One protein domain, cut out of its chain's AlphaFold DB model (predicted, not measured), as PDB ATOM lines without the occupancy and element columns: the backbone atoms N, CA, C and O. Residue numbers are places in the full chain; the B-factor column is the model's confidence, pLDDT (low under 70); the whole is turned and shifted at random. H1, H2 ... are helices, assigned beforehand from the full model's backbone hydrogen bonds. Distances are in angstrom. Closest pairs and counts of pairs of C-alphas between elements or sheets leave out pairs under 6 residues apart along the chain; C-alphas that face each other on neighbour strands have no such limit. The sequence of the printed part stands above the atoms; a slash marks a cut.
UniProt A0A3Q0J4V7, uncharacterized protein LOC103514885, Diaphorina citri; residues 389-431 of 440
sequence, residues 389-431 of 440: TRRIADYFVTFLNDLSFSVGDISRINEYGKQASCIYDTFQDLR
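What this domain is: This is residues 389 to 431 of the 440 residues of the protein "uncharacterized protein LOC103514885" of Diaphorina citri (UniProt A0A3Q0J4V7). A single helix, H1, and the stretched link after it stick out as one long arm, residues 389 to 411, and at the far end of that arm the link folds back in an open hook that closes with the short helix H2. The arm makes most of the length, and H1 and H2 lie toward opposite ends of the domain with no contact between them. The printed part has 43 residues with two named helices, H1 then H2, and no named strand; the class is all helix, though under half of the residues, 18 of 43, are in named elements. The whole is extended, with a radius of gyration of the C-alphas of 17.8 A and spans of 48 by 21 by 18 A.

Where its parts are: H1, the longest helix, holds residues 389 to 402 and measures 19.9 A from first to last C-alpha, from C-alpha 389 at (-33.550, 2.963, 14.054) to C-alpha 402 at (-17.418, -0.704, 2.969). H2 holds residues 428 to 431, ending with C-alpha 431 at (5.060, -0.688, 22.399).

How they stand to each other: H1 stands free, as do residues 403 to 411 after it: none of these has a C-alpha 8 or more residues away along the chain within 10 A. H1 and H2 are apart, with no C-alpha of the one within 8 A of the other. Every O i to N i+4 pair of H1 is within hydrogen-bond range; H2 is too short for such a pair, but its one O i to N i+3 pair is within range.

The domain as a whole: The two C-alphas farthest apart are those of Arg 391 and Asp 425, at 49.0 A. The link from H1 to H2, residues 403 to 427, is long, with 25 residues. The printed part has no cut. The mean pLDDT of the printed part is 74.7; 16 residues are under 70, namely 404 to 417 and 428 to 429, the latter two in H2.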
ATOM      1  N   THR A 389     -34.753   3.268  13.261       87.69
ATOM      2  CA  THR A 389     -33.550   2.963  14.054       87.69
ATOM      3  C   THR A 389     -32.785   1.781  13.466       87.69
ATOM      4  O   THR A 389     -31.567   1.845  13.337       87.69
ATOM      5  N   ARG A 390     -33.500   0.724  13.050       92.00
ATOM      6  CA  ARG A 390     -32.894  -0.448  12.401       92.00
ATOM      7  C   ARG A 390     -32.261  -0.094  11.058       92.00
ATOM      8  O   ARG A 390     -31.110  -0.436  10.837       92.00
ATOM      9  N   ARG A 391     -32.960   0.670  10.211       92.06
ATOM     10  CA  ARG A 391     -32.435   1.123   8.911       92.06
ATOM     11  C   ARG A 391     -31.162   1.957   9.035       92.06
ATOM     12  O   ARG A 391     -30.231   1.749   8.264       92.06
ATOM     13  N   ILE A 392     -31.114   2.893   9.986       87.50
ATOM     14  CA  ILE A 392     -29.909   3.700  10.231       87.50
ATOM     15  C   ILE A 392     -28.769   2.822  10.745       87.50
ATOM     16  O   ILE A 392     -27.641   2.973  10.281       87.50
ATOM     17  N   ALA A 393     -29.052   1.907  11.677       89.31
ATOM     18  CA  ALA A 393     -28.049   0.986  12.197       89.31
ATOM     19  C   ALA A 393     -27.465   0.102  11.084       89.31
ATOM     20  O   ALA A 393     -26.245   0.013  10.968       89.31
ATOM     21  N   ASP A 394     -28.316  -0.471  10.229       93.19
ATOM     22  CA  ASP A 394     -27.892  -1.286   9.087       93.19
ATOM     23  C   ASP A 394     -27.047  -0.467   8.105       93.19
ATOM     24  O   ASP A 394     -25.945  -0.884   7.761       93.19
ATOM     25  N   TYR A 395     -27.503   0.731   7.714       91.69
ATOM     26  CA  TYR A 395     -26.736   1.620   6.833       91.69
ATOM     27  C   TYR A 395     -25.363   1.960   7.419       91.69
ATOM     28  O   TYR A 395     -24.364   1.936   6.705       91.69
ATOM     29  N   PHE A 396     -25.296   2.257   8.718       86.31
ATOM     30  CA  PHE A 396     -24.044   2.573   9.397       86.31
ATOM     31  C   PHE A 396     -23.092   1.372   9.438       86.31
ATOM     32  O   PHE A 396     -21.905   1.527   9.165       86.31
ATOM     33  N   VAL A 397     -23.604   0.170   9.722       92.12
ATOM     34  CA  VAL A 397     -22.819  -1.073   9.673       92.12
ATOM     35  C   VAL A 397     -22.318  -1.344   8.254       92.12
ATOM     36  O   VAL A 397     -21.140  -1.642   8.082       92.12
ATOM     37  N   THR A 398     -23.169  -1.198   7.236       91.25
ATOM     38  CA  THR A 398     -22.766  -1.328   5.829       91.25
ATOM     39  C   THR A 398     -21.681  -0.320   5.473       91.25
ATOM     40  O   THR A 398     -20.640  -0.716   4.966       91.25
ATOM     41  N   PHE A 399     -21.868   0.956   5.818       85.62
ATOM     42  CA  PHE A 399     -20.874   2.001   5.590       85.62
ATOM     43  C   PHE A 399     -19.526   1.665   6.243       85.62
ATOM     44  O   PHE A 399     -18.491   1.794   5.598       85.62
ATOM     45  N   LEU A 400     -19.523   1.193   7.494       82.25
ATOM     46  CA  LEU A 400     -18.300   0.764   8.182       82.25
ATOM     47  C   LEU A 400     -17.628  -0.438   7.510       82.25
ATOM     48  O   LEU A 400     -16.402  -0.487   7.458       82.25
ATOM     49  N   ASN A 401     -18.410  -1.392   7.009       85.56
ATOM     50  CA  ASN A 401     -17.886  -2.567   6.316       85.56
ATOM     51  C   ASN A 401     -17.331  -2.226   4.924       85.56
ATOM     52  O   ASN A 401     -16.384  -2.867   4.476       85.56
ATOM     53  N   ASP A 402     -17.884  -1.203   4.267       84.56
ATOM     54  CA  ASP A 402     -17.418  -0.704   2.969       84.56
ATOM     55  C   ASP A 402     -16.182   0.210   3.092       84.56
ATOM     56  O   ASP A 402     -15.511   0.499   2.097       84.56
ATOM     57  N   LEU A 403     -15.832   0.653   4.307       76.31
ATOM     58  CA  LEU A 403     -14.584   1.369   4.560       76.31
ATOM     59  C   LEU A 403     -13.393   0.404   4.511       76.31
ATOM     60  O   LEU A 403     -13.043  -0.258   5.487       76.31
ATOM     61  N   SER A 404     -12.688   0.381   3.380       61.94
ATOM     62  CA  SER A 404     -11.371  -0.245   3.303       61.94
ATOM     63  C   SER A 404     -10.320   0.661   3.956       61.94
ATOM     64  O   SER A 404      -9.856   1.633   3.354       61.94
ATOM     65  N   PHE A 405      -9.917   0.351   5.185       56.25
ATOM     66  CA  PHE A 405      -8.771   1.006   5.812       56.25
ATOM     67  C   PHE A 405      -7.467   0.377   5.306       56.25
ATOM     68  O   PHE A 405      -7.187  -0.792   5.561       56.25
ATOM     69  N   SER A 406      -6.627   1.164   4.631       52.47
ATOM     70  CA  SER A 406      -5.195   0.867   4.563       52.47
ATOM     71  C   SER A 406      -4.609   1.248   5.921       52.47
ATOM     72  O   SER A 406      -4.533   2.423   6.276       52.47
ATOM     73  N   VAL A 407      -4.241   0.248   6.723       54.03
ATOM     74  CA  VAL A 407      -3.507   0.483   7.970       54.03
ATOM     75  C   VAL A 407      -2.078   0.875   7.592       54.03
ATOM     76  O   VAL A 407      -1.219   0.021   7.390       54.03
ATOM     77  N   GLY A 408      -1.841   2.175   7.431       61.09
ATOM     78  CA  GLY A 408      -0.507   2.749   7.586       61.09
ATOM     79  C   GLY A 408      -0.091   2.716   9.060       61.09
ATOM     80  O   GLY A 408      -0.942   2.652   9.949       61.09
ATOM     81  N   ASP A 409       1.217   2.735   9.315       58.41
ATOM     82  CA  ASP A 409       1.809   2.669  10.653       58.41
ATOM     83  C   ASP A 409       1.122   3.619  11.653       58.41
ATOM     84  O   ASP A 409       1.127   4.840  11.496       58.41
ATOM     85  N   ILE A 410       0.543   3.051  12.713       58.59
ATOM     86  CA  ILE A 410      -0.104   3.814  13.784       58.59
ATOM     87  C   ILE A 410       0.969   4.623  14.531       58.59
ATOM     88  O   ILE A 410       2.011   4.084  14.916       58.59
ATOM     89  N   SER A 411       0.707   5.914  14.754       55.38
ATOM     90  CA  SER A 411       1.530   6.804  15.581       55.38
ATOM     91  C   SER A 411       0.730   7.245  16.807       55.38
ATOM     92  O   SER A 411      -0.408   7.700  16.674       55.38
ATOM     93  N   ARG A 412       1.294   7.093  18.012       59.59
ATOM     94  CA  ARG A 412       0.681   7.630  19.235       59.59
ATOM     95  C   ARG A 412       0.704   9.159  19.198       59.59
ATOM     96  O   ARG A 412       1.706   9.760  18.829       59.59
ATOM     97  N   ILE A 413      -0.387   9.780  19.637       60.53
ATOM     98  CA  ILE A 413      -0.519  11.242  19.766       60.53
ATOM     99  C   ILE A 413       0.158  11.810  21.031       60.53
ATOM    100  O   ILE A 413       0.143  13.018  21.241       60.53
ATOM    101  N   ASN A 414       0.748  10.958  21.879       57.06
ATOM    102  CA  ASN A 414       1.460  11.327  23.103       57.06
ATOM    103  C   ASN A 414       2.893  10.759  23.137       57.06
ATOM    104  O   ASN A 414       3.188   9.741  22.511       57.06
ATOM    105  N   GLU A 415       3.784  11.415  23.886       56.31
ATOM    106  CA  GLU A 415       5.176  10.983  24.066       56.31
ATOM    107  C   GLU A 415       5.247   9.617  24.779       56.31
ATOM    108  O   GLU A 415       4.552   9.379  25.768       56.31
ATOM    109  N   TYR A 416       6.077   8.696  24.273       62.62
ATOM    110  CA  TYR A 416       6.038   7.272  24.649       62.62
ATOM    111  C   TYR A 416       6.404   6.974  26.122       62.62
ATOM    112  O   TYR A 416       5.978   5.943  26.649       62.62
ATOM    113  N   GLY A 417       7.143   7.858  26.807       67.62
ATOM    114  CA  GLY A 417       7.459   7.753  28.242       67.62
ATOM    115  C   GLY A 417       7.959   6.369  28.703       67.62
ATOM    116  O   GLY A 417       8.565   5.617  27.941       67.62
ATOM    117  N   LYS A 418       7.688   5.998  29.965       76.75
ATOM    118  CA  LYS A 418       7.996   4.659  30.528       76.75
ATOM    119  C   LYS A 418       6.819   3.679  30.483       76.75
ATOM    120  O   LYS A 418       6.887   2.587  31.037       76.75
ATOM    121  N   GLN A 419       5.731   4.040  29.804       76.81
ATOM    122  CA  GLN A 419       4.454   3.329  29.912       76.81
ATOM    123  C   GLN A 419       4.502   1.879  29.426       76.81
ATOM    124  O   GLN A 419       3.717   1.072  29.907       76.81
ATOM    125  N   ALA A 420       5.413   1.540  28.513       82.00
ATOM    126  CA  ALA A 420       5.612   0.186  27.992       82.00
ATOM    127  C   ALA A 420       6.990  -0.404  28.368       82.00
ATOM    128  O   ALA A 420       7.508  -1.256  27.647       82.00
ATOM    129  N   SER A 421       7.615   0.055  29.463       83.44
ATOM    130  CA  SER A 421       8.989  -0.330  29.841       83.44
ATOM    131  C   SER A 421       9.182  -1.840  30.039       83.44
ATOM    132  O   SER A 421      10.186  -2.393  29.611       83.44
ATOM    133  N   CYS A 422       8.196  -2.525  30.614       83.06
ATOM    134  CA  CYS A 422       8.213  -3.967  30.879       83.06
ATOM    135  C   CYS A 422       8.277  -4.853  29.621       83.06
ATOM    136  O   CYS A 422       8.547  -6.045  29.741       83.06
ATOM    137  N   ILE A 423       8.019  -4.299  28.433       81.25
ATOM    138  CA  ILE A 423       8.102  -5.020  27.152       81.25
ATOM    139  C   ILE A 423       9.106  -4.380  26.182       81.25
ATOM    140  O   ILE A 423       9.108  -4.700  24.993       81.25
ATOM    141  N   TYR A 424       9.936  -3.452  26.679       77.56
ATOM    142  CA  TYR A 424      10.808  -2.605  25.864       77.56
ATOM    143  C   TYR A 424      11.786  -3.420  25.008       77.56
ATOM    144  O   TYR A 424      11.956  -3.113  23.828       77.56
ATOM    145  N   ASP A 425      12.363  -4.477  25.582       75.88
ATOM    146  CA  ASP A 425      13.395  -5.304  24.940       75.88
ATOM    147  C   ASP A 425      12.849  -6.590  24.301       75.88
ATOM    148  O   ASP A 425      13.559  -7.260  23.556       75.88
ATOM    149  N   THR A 426      11.591  -6.947  24.575       76.25
ATOM    150  CA  THR A 426      11.001  -8.229  24.155       76.25
ATOM    151  C   THR A 426       9.993  -8.096  23.022       76.25
ATOM    152  O   THR A 426       9.942  -8.971  22.162       76.25
ATOM    153  N   PHE A 427       9.214  -7.010  22.974       74.25
ATOM    154  CA  PHE A 427       8.176  -6.817  21.955       74.25
ATOM    155  C   PHE A 427       8.111  -5.352  21.503       74.25
ATOM    156  O   PHE A 427       7.158  -4.629  21.804       74.25
ATOM    157  N   GLN A 428       9.142  -4.915  20.771       69.88
ATOM    158  CA  GLN A 428       9.320  -3.514  20.365       69.88
ATOM    159  C   GLN A 428       8.143  -2.960  19.550       69.88
ATOM    160  O   GLN A 428       7.685  -1.850  19.824       69.88
ATOM    161  N   ASP A 429       7.584  -3.746  18.632       69.44
ATOM    162  CA  ASP A 429       6.474  -3.302  17.776       69.44
ATOM    163  C   ASP A 429       5.161  -3.143  18.555       69.44
ATOM    164  O   ASP A 429       4.312  -2.310  18.227       69.44
ATOM    165  N   LEU A 430       5.013  -3.885  19.661       74.69
ATOM    166  CA  LEU A 430       3.826  -3.825  20.512       74.69
ATOM    167  C   LEU A 430       3.833  -2.638  21.482       74.69
ATOM    168  O   LEU A 430       2.813  -2.332  22.106       74.69
ATOM    169  N   ARG A 431       4.940  -1.893  21.560       72.69
ATOM    170  CA  ARG A 431       5.060  -0.688  22.399       72.69
ATOM    171  C   ARG A 431       4.046   0.391  22.029       72.69
ATOM    172  O   ARG A 431       3.643   1.170  22.888       72.69
TER     173      ARG A 431